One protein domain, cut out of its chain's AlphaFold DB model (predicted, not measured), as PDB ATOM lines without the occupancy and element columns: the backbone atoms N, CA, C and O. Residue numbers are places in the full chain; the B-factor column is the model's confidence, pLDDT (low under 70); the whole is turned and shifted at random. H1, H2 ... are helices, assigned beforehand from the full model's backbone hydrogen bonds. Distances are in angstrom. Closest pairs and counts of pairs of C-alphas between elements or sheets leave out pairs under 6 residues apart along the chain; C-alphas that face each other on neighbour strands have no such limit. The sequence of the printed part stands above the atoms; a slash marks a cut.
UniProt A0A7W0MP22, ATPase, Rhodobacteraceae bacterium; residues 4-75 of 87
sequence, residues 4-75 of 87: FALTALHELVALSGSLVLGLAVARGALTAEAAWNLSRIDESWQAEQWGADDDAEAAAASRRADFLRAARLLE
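What this domain is: This is residues 4 to 75 of the 87 residues of the protein "ATPase" of Rhodobacteraceae bacterium (UniProt A0A7W0MP22). One long helix, H5, runs most of the length of the domain, and three shorter helices, H1, H2 and H3, cluster on its later part, with H1 side by side with it and the H2 and H3 hairpin on the two of them. From this cluster H4 reaches away over the first part of H5, near it but with a gap between, and residues 51 to 53 turn the chain back from H4 into H5. The printed part has 72 residues with five named helices, in the order H1, H2, H3, H4, H5, and no named strand; the class is all helix. The whole is compact, with a radius of gyration of the C-alphas of 12.5 A, yet elongated, with spans of 38, 20 and 15 A.

Where its parts are: H5, the longest helix, holds residues 54 to 75 and measures 31.6 A from C-alpha 54 at (-10.483, 6.803, -15.982) to C-alpha 75 at (-12.576, 12.321, 15.035). H1 is residues 4 to 16, 18.5 A long, and begins with C-alpha 4 at (-4.907, 3.996, 16.635). H2 is residues 19 to 26 and H3 is residues 32 to 39. H4 is residues 41 to 50, 14.4 A long, and ends with C-alpha 50 at (-4.493, 16.536, -21.082).

How they stand to each other: H5 touches H1 at a shallow tilt of 28 degrees, opposite ways; their closest C-alphas are those of Ala 8 and Ala 70, 4.8 A apart. H3 touches H5 at residues 64 to 71 alone, at a steep tilt of 46 degrees, opposite ways, with the C-alphas of Ala 32 and Leu 68 closest at 6.1 A. H2 touches H1 at a steep tilt of 51 degrees, opposite ways, and the closest C-alphas, of Leu 12 and Gly 22, are 4.9 A apart. H2 and H3 form a helical hairpin at a shallow tilt of 13 degrees, with the C-alphas of Leu 21 and Ala 35 closest at 5.8 A. H2 and H5 only just touch, with 3 pairs of C-alphas within 8 A, the closest being Ala 26 and Leu 74 at 6.7 A. H3 and H4 meet only through their link. H4 and H5 are near each other, with 6 pairs of C-alphas within 10 A, while H4 is apart from H1 and H2. In H1, H2, H3, H4 and H5 every O i to N i+4 pair is within hydrogen-bond range.

The domain as a whole: The two C-alphas farthest apart, those of Phe 4 and Trp 50, are 39.7 A from each other. The printed part has no cut, and its four links are tight. The mean pLDDT of the printed part is 96.2, and no printed residue is under 70.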
ATOM      1  N   PHE A   4      -3.877   3.760  17.646       93.25
ATOM      2  CA  PHE A   4      -4.907   3.996  16.635       93.25
ATOM      3  C   PHE A   4      -4.831   5.409  16.052       93.25
ATOM      4  O   PHE A   4      -4.889   5.568  14.833       93.25
ATOM      5  N   ALA A   5      -4.630   6.424  16.897       94.00
ATOM      6  CA  ALA A   5      -4.467   7.801  16.442       94.00
ATOM      7  C   ALA A   5      -3.213   7.972  15.568       94.00
ATOM      8  O   ALA A   5      -3.256   8.670  14.554       94.00
ATOM      9  N   LEU A   6      -2.104   7.307  15.919       95.62
ATOM     10  CA  LEU A   6      -0.884   7.348  15.112       95.62
ATOM     11  C   LEU A   6      -1.074   6.671  13.747       95.62
ATOM     12  O   LEU A   6      -0.650   7.232  12.741       95.62
ATOM     13  N   THR A   7      -1.735   5.511  13.702       96.69
ATOM     14  CA  THR A   7      -2.055   4.819  12.442       96.69
ATOM     15  C   THR A   7      -2.947   5.674  11.547       96.69
ATOM     16  O   THR A   7      -2.670   5.817  10.361       96.69
ATOM     17  N   ALA A   8      -3.980   6.300  12.111       96.94
ATOM     18  CA  ALA A   8      -4.877   7.163  11.352       96.94
ATOM     19  C   ALA A   8      -4.152   8.400  10.794       96.94
ATOM     20  O   ALA A   8      -4.318   8.741   9.626       96.94
ATOM     21  N   LEU A   9      -3.290   9.038  11.594       97.44
ATOM     22  CA  LEU A   9      -2.456  10.141  11.116       97.44
ATOM     23  C   LEU A   9      -1.482   9.681  10.022       97.44
ATOM     24  O   LEU A   9      -1.302  10.392   9.039       97.44
ATOM     25  N   HIS A  10      -0.863   8.509  10.177       98.00
ATOM     26  CA  HIS A  10       0.038   7.953   9.170       98.00
ATOM     27  C   HIS A  10      -0.662   7.775   7.819       98.00
ATOM     28  O   HIS A  10      -0.118   8.219   6.812       98.00
ATOM     29  N   GLU A  11      -1.875   7.217   7.802       98.12
ATOM     30  CA  GLU A  11      -2.681   7.070   6.581       98.12
ATOM     31  C   GLU A  11      -2.962   8.419   5.905       98.12
ATOM     32  O   GLU A  11      -2.749   8.559   4.701       98.12
ATOM     33  N   LEU A  12      -3.341   9.453   6.670       98.38
ATOM     34  CA  LEU A  12      -3.531  10.797   6.109       98.38
ATOM     35  C   LEU A  12      -2.252  11.319   5.444       98.38
ATOM     36  O   LEU A  12      -2.296  11.888   4.353       98.38
ATOM     37  N   VAL A  13      -1.098  11.127   6.082       98.31
ATOM     38  CA  VAL A  13       0.190  11.579   5.542       98.31
ATOM     39  C   VAL A  13       0.588  10.781   4.302       98.31
ATOM     40  O   VAL A  13       1.032  11.378   3.326       98.31
ATOM     41  N   ALA A  14       0.415   9.461   4.320       98.25
ATOM     42  CA  ALA A  14       0.785   8.582   3.217       98.25
ATOM     43  C   ALA A  14      -0.065   8.848   1.965       98.25
ATOM     44  O   ALA A  14       0.479   8.988   0.872       98.25
ATOM     45  N   LEU A  15      -1.383   8.978   2.127       98.00
ATOM     46  CA  LEU A  15      -2.318   9.169   1.016       98.00
ATOM     47  C   LEU A  15      -2.277  10.584   0.422       98.00
ATOM     48  O   LEU A  15      -2.492  10.736  -0.778       98.00
ATOM     49  N   SER A  16      -1.997  11.610   1.235       97.75
ATOM     50  CA  SER A  16      -1.823  12.990   0.746       97.75
ATOM     51  C   SER A  16      -0.393  13.320   0.313       97.75
ATOM     52  O   SER A  16      -0.161  14.386  -0.254       97.75
ATOM     53  N   GLY A  17       0.583  12.473   0.654       97.81
ATOM     54  CA  GLY A  17       2.006  12.773   0.494       97.81
ATOM     55  C   GLY A  17       2.503  13.947   1.353       97.81
ATOM     56  O   GLY A  17       3.559  14.506   1.063       97.81
ATOM     57  N   SER A  18       1.764  14.361   2.393       98.38
ATOM     58  CA  SER A  18       2.055  15.586   3.148       98.38
ATOM     59  C   SER A  18       1.803  15.454   4.648       98.38
ATOM     60  O   SER A  18       0.673  15.307   5.117       98.38
ATOM     61  N   LEU A  19       2.870  15.630   5.437       98.19
ATOM     62  CA  LEU A  19       2.764  15.723   6.897       98.19
ATOM     63  C   LEU A  19       1.931  16.935   7.333       98.19
ATOM     64  O   LEU A  19       1.171  16.856   8.296       98.19
ATOM     65  N   VAL A  20       2.067  18.059   6.624       98.44
ATOM     66  CA  VAL A  20       1.376  19.309   6.964       98.44
ATOM     67  C   VAL A  20      -0.133  19.153   6.791       98.44
ATOM     68  O   VAL A  20      -0.878  19.535   7.691       98.44
ATOM     69  N   LEU A  21      -0.585  18.547   5.688       98.38
ATOM     70  CA  LEU A  21      -2.010  18.298   5.453       98.38
ATOM     71  C   LEU A  21      -2.581  17.305   6.473       98.38
ATOM     72  O   LEU A  21      -3.632  17.577   7.054       98.38
ATOM     73  N   GLY A  22      -1.862  16.216   6.769       98.06
ATOM     74  CA  GLY A  22      -2.282  15.259   7.798       98.06
ATOM     75  C   GLY A  22      -2.441  15.900   9.183       98.06
ATOM     76  O   GLY A  22      -3.450  15.694   9.856       98.06
ATOM     77  N   LEU A  23      -1.491  16.747   9.595       97.88
ATOM     78  CA  LEU A  23      -1.577  17.484  10.862       97.88
ATOM     79  C   LEU A  23      -2.671  18.559  10.861       97.88
ATOM     80  O   LEU A  23      -3.267  18.805  11.909       97.88
ATOM     81  N   ALA A  24      -2.930  19.207   9.723       98.31
ATOM     82  CA  ALA A  24      -3.994  20.198   9.603       98.31
ATOM     83  C   ALA A  24      -5.376  19.562   9.813       98.31
ATOM     84  O   ALA A  24      -6.183  20.117  10.556       98.31
ATOM     85  N   VAL A  25      -5.613  18.374   9.245       98.00
ATOM     86  CA  VAL A  25      -6.838  17.591   9.487       98.00
ATOM     87  C   VAL A  25      -6.911  17.140  10.944       98.00
ATOM     88  O   VAL A  25      -7.903  17.404  11.617       98.00
ATOM     89  N   ALA A  26      -5.841  16.543  11.479       96.00
ATOM     90  CA  ALA A  26      -5.819  16.042  12.857       96.00
ATOM     91  C   ALA A  26      -6.038  17.136  13.923       96.00
ATOM     92  O   ALA A  26      -6.449  16.837  15.042       96.00
ATOM     93  N   ARG A  27      -5.752  18.402  13.593       95.44
ATOM     94  CA  ARG A  27      -5.976  19.566  14.466       95.44
ATOM     95  C   ARG A  27      -7.253  20.348  14.141       95.44
ATOM     96  O   ARG A  27      -7.474  21.390  14.750       95.44
ATOM     97  N   GLY A  28      -8.057  19.894  13.180       95.88
ATOM     98  CA  GLY A  28      -9.277  20.583  12.747       95.88
ATOM     99  C   GLY A  28      -9.036  21.923  12.041       95.88
ATOM    100  O   GLY A  28      -9.960  22.718  11.910       95.88
ATOM    101  N   ALA A  29      -7.808  22.196  11.588       97.88
ATOM    102  CA  ALA A  29      -7.483  23.400  10.821       97.88
ATOM    103  C   ALA A  29      -7.999  23.324   9.373       97.88
ATOM    104  O   ALA A  29      -8.238  24.355   8.749       97.88
ATOM    105  N   LEU A  30      -8.166  22.108   8.843       97.94
ATOM    106  CA  LEU A  30      -8.790  21.824   7.551       97.94
ATOM    107  C   LEU A  30      -9.756  20.648   7.685       97.94
ATOM    108  O   LEU A  30      -9.516  19.734   8.474       97.94
ATOM    109  N   THR A  31     -10.809  20.641   6.866       98.31
ATOM    110  CA  THR A  31     -11.622  19.435   6.678       98.31
ATOM    111  C   THR A  31     -10.835  18.389   5.892       98.31
ATOM    112  O   THR A  31      -9.930  18.723   5.117       98.31
ATOM    113  N   ALA A  32     -11.189  17.116   6.061       98.12
ATOM    114  CA  ALA A  32     -10.555  16.033   5.321       98.12
ATOM    115  C   ALA A  32     -10.775  16.177   3.804       98.12
ATOM    116  O   ALA A  32      -9.854  15.959   3.021       98.12
ATOM    117  N   GLU A  33     -11.955  16.635   3.380       98.19
ATOM    118  CA  GLU A  33     -12.253  16.919   1.976       98.19
ATOM    119  C   GLU A  33     -11.375  18.039   1.412       98.19
ATOM    120  O   GLU A  33     -10.854  17.910   0.306       98.19
ATOM    121  N   ALA A  34     -11.190  19.129   2.163       98.25
ATOM    122  CA  ALA A  34     -10.343  20.231   1.727       98.25
ATOM    123  C   ALA A  34      -8.882  19.783   1.607       98.25
ATOM    124  O   ALA A  34      -8.230  20.077   0.608       98.25
ATOM    125  N   ALA A  35      -8.381  19.028   2.588       98.38
ATOM    126  CA  ALA A  35      -7.024  18.495   2.559       98.38
ATOM    127  C   ALA A  35      -6.798  17.526   1.386       98.38
ATOM    128  O   ALA A  35      -5.768  17.627   0.724       98.38
ATOM    129  N   TRP A  36      -7.764  16.651   1.086       98.12
ATOM    130  CA  TRP A  36      -7.700  15.747  -0.067       98.12
ATOM    131  C   TRP A  36      -7.645  16.502  -1.401       98.12
ATOM    132  O   TRP A  36      -6.847  16.180  -2.280       98.12
ATOM    133  N   ASN A  37      -8.471  17.538  -1.558       97.38
ATOM    134  CA  ASN A  37      -8.463  18.345  -2.777       97.38
ATOM    135  C   ASN A  37      -7.135  19.105  -2.928       97.38
ATOM    136  O   ASN A  37      -6.570  19.148  -4.018       97.38
ATOM    137  N   LEU A  38      -6.597  19.651  -1.830       98.00
ATOM    138  CA  LEU A  38      -5.295  20.326  -1.825       98.00
ATOM    139  C   LEU A  38      -4.133  19.378  -2.151       98.00
ATOM    140  O   LEU A  38      -3.188  19.795  -2.815       98.00
ATOM    141  N   SER A  39      -4.186  18.114  -1.718       97.38
ATOM    142  CA  SER A  39      -3.131  17.144  -2.045       97.38
ATOM    143  C   SER A  39      -3.108  16.738  -3.516       97.38
ATOM    144  O   SER A  39      -2.137  16.136  -3.952       97.38
ATOM    145  N   ARG A  40      -4.171  17.048  -4.267       95.56
ATOM    146  CA  ARG A  40      -4.402  16.606  -5.649       95.56
ATOM    147  C   ARG A  40      -4.367  17.749  -6.667       95.56
ATOM    148  O   ARG A  40      -4.893  17.602  -7.769       95.56
ATOM    149  N   ILE A  41      -3.812  18.905  -6.294       95.25
ATOM    150  CA  ILE A  41      -3.792  20.098  -7.159       95.25
ATOM    151  C   ILE A  41      -3.052  19.810  -8.466       95.25
ATOM    152  O   ILE A  41      -3.532  20.204  -9.526       95.25
ATOM    153  N   ASP A  42      -1.916  19.114  -8.393       92.88
ATOM    154  CA  ASP A  42      -1.121  18.803  -9.579       92.88
ATOM    155  C   ASP A  42      -1.894  17.873 -10.519       92.88
ATOM    156  O   ASP A  42      -2.087  18.209 -11.683       92.88
ATOM    157  N   GLU A  43      -2.451  16.768 -10.018       92.31
ATOM    158  CA  GLU A  43      -3.211  15.836 -10.860       92.31
ATOM    159  C   GLU A  43      -4.485  16.453 -11.441       92.31
ATOM    160  O   GLU A  43      -4.813  16.191 -12.596       92.31
ATOM    161  N   SER A  44      -5.185  17.295 -10.673       91.38
ATOM    162  CA  SER A  44      -6.362  18.023 -11.169       91.38
ATOM    163  C   SER A  44      -5.980  18.921 -12.345       91.38
ATOM    164  O   SER A  44      -6.642  18.911 -13.379       91.38
ATOM    165  N   TRP A  45      -4.863  19.641 -12.215       93.44
ATOM    166  CA  TRP A  45      -4.351  20.486 -13.285       93.44
ATOM    167  C   TRP A  45      -3.915  19.666 -14.507       93.44
ATOM    168  O   TRP A  45      -4.245  20.017 -15.636       93.44
ATOM    169  N   GLN A  46      -3.228  18.539 -14.314       93.94
ATOM    170  CA  GLN A  46      -2.830  17.662 -15.421       93.94
ATOM    171  C   GLN A  46      -4.046  17.122 -16.194       93.94
ATOM    172  O   GLN A  46      -4.037  17.124 -17.427       93.94
ATOM    173  N   ALA A  47      -5.107  16.717 -15.490       92.56
ATOM    174  CA  ALA A  47      -6.342  16.231 -16.101       92.56
ATOM    175  C   ALA A  47      -7.075  17.323 -16.901       92.56
ATOM    176  O   ALA A  47      -7.625  17.045 -17.966       92.56
ATOM    177  N   GLU A  48      -7.052  18.577 -16.438       92.88
ATOM    178  CA  GLU A  48      -7.601  19.717 -17.189       92.88
ATOM    179  C   GLU A  48      -6.840  19.966 -18.500       92.88
ATOM    180  O   GLU A  48      -7.448  20.280 -19.525       92.88
ATOM    181  N   GLN A  49      -5.516  19.799 -18.487       94.75
ATOM    182  CA  GLN A  49      -4.664  20.094 -19.639       94.75
ATOM    183  C   GLN A  49      -4.621  18.966 -20.675       94.75
ATOM    184  O   GLN A  49      -4.470  19.239 -21.869       94.75
ATOM    185  N   TRP A  50      -4.723  17.712 -20.234       92.75
ATOM    186  CA  TRP A  50      -4.493  16.536 -21.082       92.75
ATOM    187  C   TRP A  50      -5.672  15.560 -21.143       92.75
ATOM    188  O   TRP A  50      -5.605  14.579 -21.883       92.75
ATOM    189  N   GLY A  51      -6.769  15.870 -20.450       91.69
ATOM    190  CA  GLY A  51      -7.913  14.982 -20.283       91.69
ATOM    191  C   GLY A  51      -7.745  14.060 -19.075       91.69
ATOM    192  O   GLY A  51      -6.631  13.739 -18.663       91.69
ATOM    193  N   ALA A  52      -8.871  13.646 -18.496       88.44
ATOM    194  CA  ALA A  52      -8.887  12.707 -17.382       88.44
ATOM    195  C   ALA A  52      -8.575  11.277 -17.852       88.44
ATOM    196  O   ALA A  52      -8.988  10.863 -18.936       88.44
ATOM    197  N   ASP A  53      -7.874  10.531 -17.001       93.31
ATOM    198  CA  ASP A  53      -7.629   9.098 -17.151       93.31
ATOM    199  C   ASP A  53      -8.564   8.340 -16.193       93.31
ATOM    200  O   ASP A  53      -8.511   8.538 -14.975       93.31
ATOM    201  N   ASP A  54      -9.440   7.498 -16.745       91.38
ATOM    202  CA  ASP A  54     -10.483   6.803 -15.982       91.38
ATOM    203  C   ASP A  54      -9.907   5.873 -14.895       91.38
ATOM    204  O   ASP A  54     -10.472   5.776 -13.799       91.38
ATOM    205  N   ASP A  55      -8.765   5.225 -15.152       93.31
ATOM    206  CA  ASP A  55      -8.100   4.353 -14.179       93.31
ATOM    207  C   ASP A  55      -7.470   5.187 -13.053       93.31
ATOM    208  O   ASP A  55      -7.560   4.835 -11.868       93.31
ATOM    209  N   ALA A  56      -6.868   6.329 -13.399       91.06
ATOM    210  CA  ALA A  56      -6.306   7.262 -12.429       91.06
ATOM    211  C   ALA A  56      -7.386   7.865 -11.515       91.06
ATOM    212  O   ALA A  56      -7.162   7.986 -10.302       91.06
ATOM    213  N   GLU A  57      -8.554   8.194 -12.068       92.62
ATOM    214  CA  GLU A  57      -9.705   8.721 -11.331       92.62
ATOM    215  C   GLU A  57     -10.340   7.664 -10.424       92.62
ATOM    216  O   GLU A  57     -10.601   7.930  -9.246       92.62
ATOM    217  N   ALA A  58     -10.506   6.429 -10.906       95.12
ATOM    218  CA  ALA A  58     -10.983   5.322 -10.079       95.12
ATOM    219  C   ALA A  58     -10.036   5.050  -8.896       95.12
ATOM    220  O   ALA A  58     -10.473   4.903  -7.747       95.12
ATOM    221  N   ALA A  59      -8.723   5.054  -9.146       94.81
ATOM    222  CA  ALA A  59      -7.721   4.907  -8.097       94.81
ATOM    223  C   ALA A  59      -7.753   6.084  -7.105       94.81
ATOM    224  O   ALA A  59      -7.630   5.882  -5.893       94.81
ATOM    225  N   ALA A  60      -7.957   7.312  -7.590       94.69
ATOM    226  CA  ALA A  60      -8.105   8.492  -6.744       94.69
ATOM    227  C   ALA A  60      -9.363   8.422  -5.870       94.69
ATOM    228  O   ALA A  60      -9.290   8.740  -4.685       94.69
ATOM    229  N   ALA A  61     -10.488   7.945  -6.404       96.44
ATOM    230  CA  ALA A  61     -11.719   7.754  -5.644       96.44
ATOM    231  C   ALA A  61     -11.542   6.736  -4.504       96.44
ATOM    232  O   ALA A  61     -12.005   6.984  -3.386       96.44
ATOM    233  N   SER A  62     -10.825   5.631  -4.751       97.56
ATOM    234  CA  SER A  62     -10.494   4.653  -3.704       97.56
ATOM    235  C   SER A  62      -9.637   5.285  -2.606       97.56
ATOM    236  O   SER A  62     -10.012   5.240  -1.434       97.56
ATOM    237  N   ARG A  63      -8.536   5.952  -2.983       97.50
ATOM    238  CA  ARG A  63      -7.647   6.637  -2.030       97.50
ATOM    239  C   ARG A  63      -8.378   7.722  -1.238       97.50
ATOM    240  O   ARG A  63      -8.162   7.851  -0.037       97.50
ATOM    241  N   ARG A  64      -9.292   8.460  -1.878       98.31
ATOM    242  CA  ARG A  64     -10.145   9.455  -1.218       98.31
ATOM    243  C   ARG A  64     -11.002   8.810  -0.136       98.31
ATOM    244  O   ARG A  64     -11.094   9.339   0.966       98.31
ATOM    245  N   ALA A  65     -11.641   7.682  -0.438       98.50
ATOM    246  CA  ALA A  65     -12.468   6.981   0.537       98.50
ATOM    247  C   ALA A  65     -11.645   6.525   1.754       98.50
ATOM    248  O   ALA A  65     -12.103   6.684   2.886       98.50
ATOM    249  N   ASP A  66     -10.429   6.021   1.538       98.44
ATOM    250  CA  ASP A  66      -9.519   5.620   2.617       98.44
ATOM    251  C   ASP A  66      -9.043   6.818   3.451       98.44
ATOM    252  O   ASP A  66      -9.099   6.773   4.683       98.44
ATOM    253  N   PHE A  67      -8.710   7.936   2.801       98.56
ATOM    254  CA  PHE A  67      -8.332   9.180   3.472       98.56
ATOM    255  C   PHE A  67      -9.445   9.692   4.400       98.56
ATOM    256  O   PHE A  67      -9.202  10.022   5.562       98.56
ATOM    257  N   LEU A  68     -10.692   9.706   3.918       98.50
ATOM    258  CA  LEU A  68     -11.843  10.137   4.717       98.50
ATOM    259  C   LEU A  68     -12.137   9.180   5.882       98.50
ATOM    260  O   LEU A  68     -12.512   9.629   6.965       98.50
ATOM    261  N   ARG A  69     -11.930   7.867   5.707       98.44
ATOM    262  CA  ARG A  69     -12.054   6.887   6.803       98.44
ATOM    263  C   ARG A  69     -11.002   7.118   7.886       98.44
ATOM    264  O   ARG A  69     -11.344   7.074   9.066       98.44
ATOM    265  N   ALA A  70      -9.755   7.395   7.503       98.06
ATOM    266  CA  ALA A  70      -8.684   7.711   8.447       98.06
ATOM    267  C   ALA A  70      -8.989   8.993   9.241       98.06
ATOM    268  O   ALA A  70      -8.851   9.012  10.466       98.06
ATOM    269  N   ALA A  71      -9.493  10.037   8.574       98.00
ATOM    270  CA  ALA A  71      -9.931  11.260   9.243       98.00
ATOM    271  C   ALA A  71     -11.086  10.993  10.224       98.00
ATOM    272  O   ALA A  71     -11.033  11.416  11.377       98.00
ATOM    273  N   ARG A  72     -12.087  10.207   9.807       97.31
ATOM    274  CA  ARG A  72     -13.219   9.845  10.668       97.31
ATOM    275  C   ARG A  72     -12.792   9.054  11.904       97.31
ATOM    276  O   ARG A  72     -13.355   9.244  12.979       97.31
ATOM    277  N   LEU A  73     -11.797   8.178  11.768       96.06
ATOM    278  CA  LEU A  73     -11.220   7.457  12.900       96.06
ATOM    279  C   LEU A  73     -10.581   8.426  13.908       96.06
ATOM    280  O   LEU A  73     -10.813   8.276  15.106       96.06
ATOM    281  N   LEU A  74      -9.835   9.438  13.449       94.88
ATOM    282  CA  LEU A  74      -9.273  10.469  14.335       94.88
ATOM    283  C   LEU A  74     -10.359  11.243  15.087       94.88
ATOM    284  O   LEU A  74     -10.228  11.428  16.295       94.88
ATOM    285  N   GLU A  75     -11.434  11.642  14.405       94.06
ATOM    286  CA  GLU A  75     -12.576  12.321  15.035       94.06
ATOM    287  C   GLU A  75     -13.192  11.464  16.149       94.06
ATOM    288  O   GLU A  75     -13.340  11.918  17.281       94.06
TER     289      GLU A  75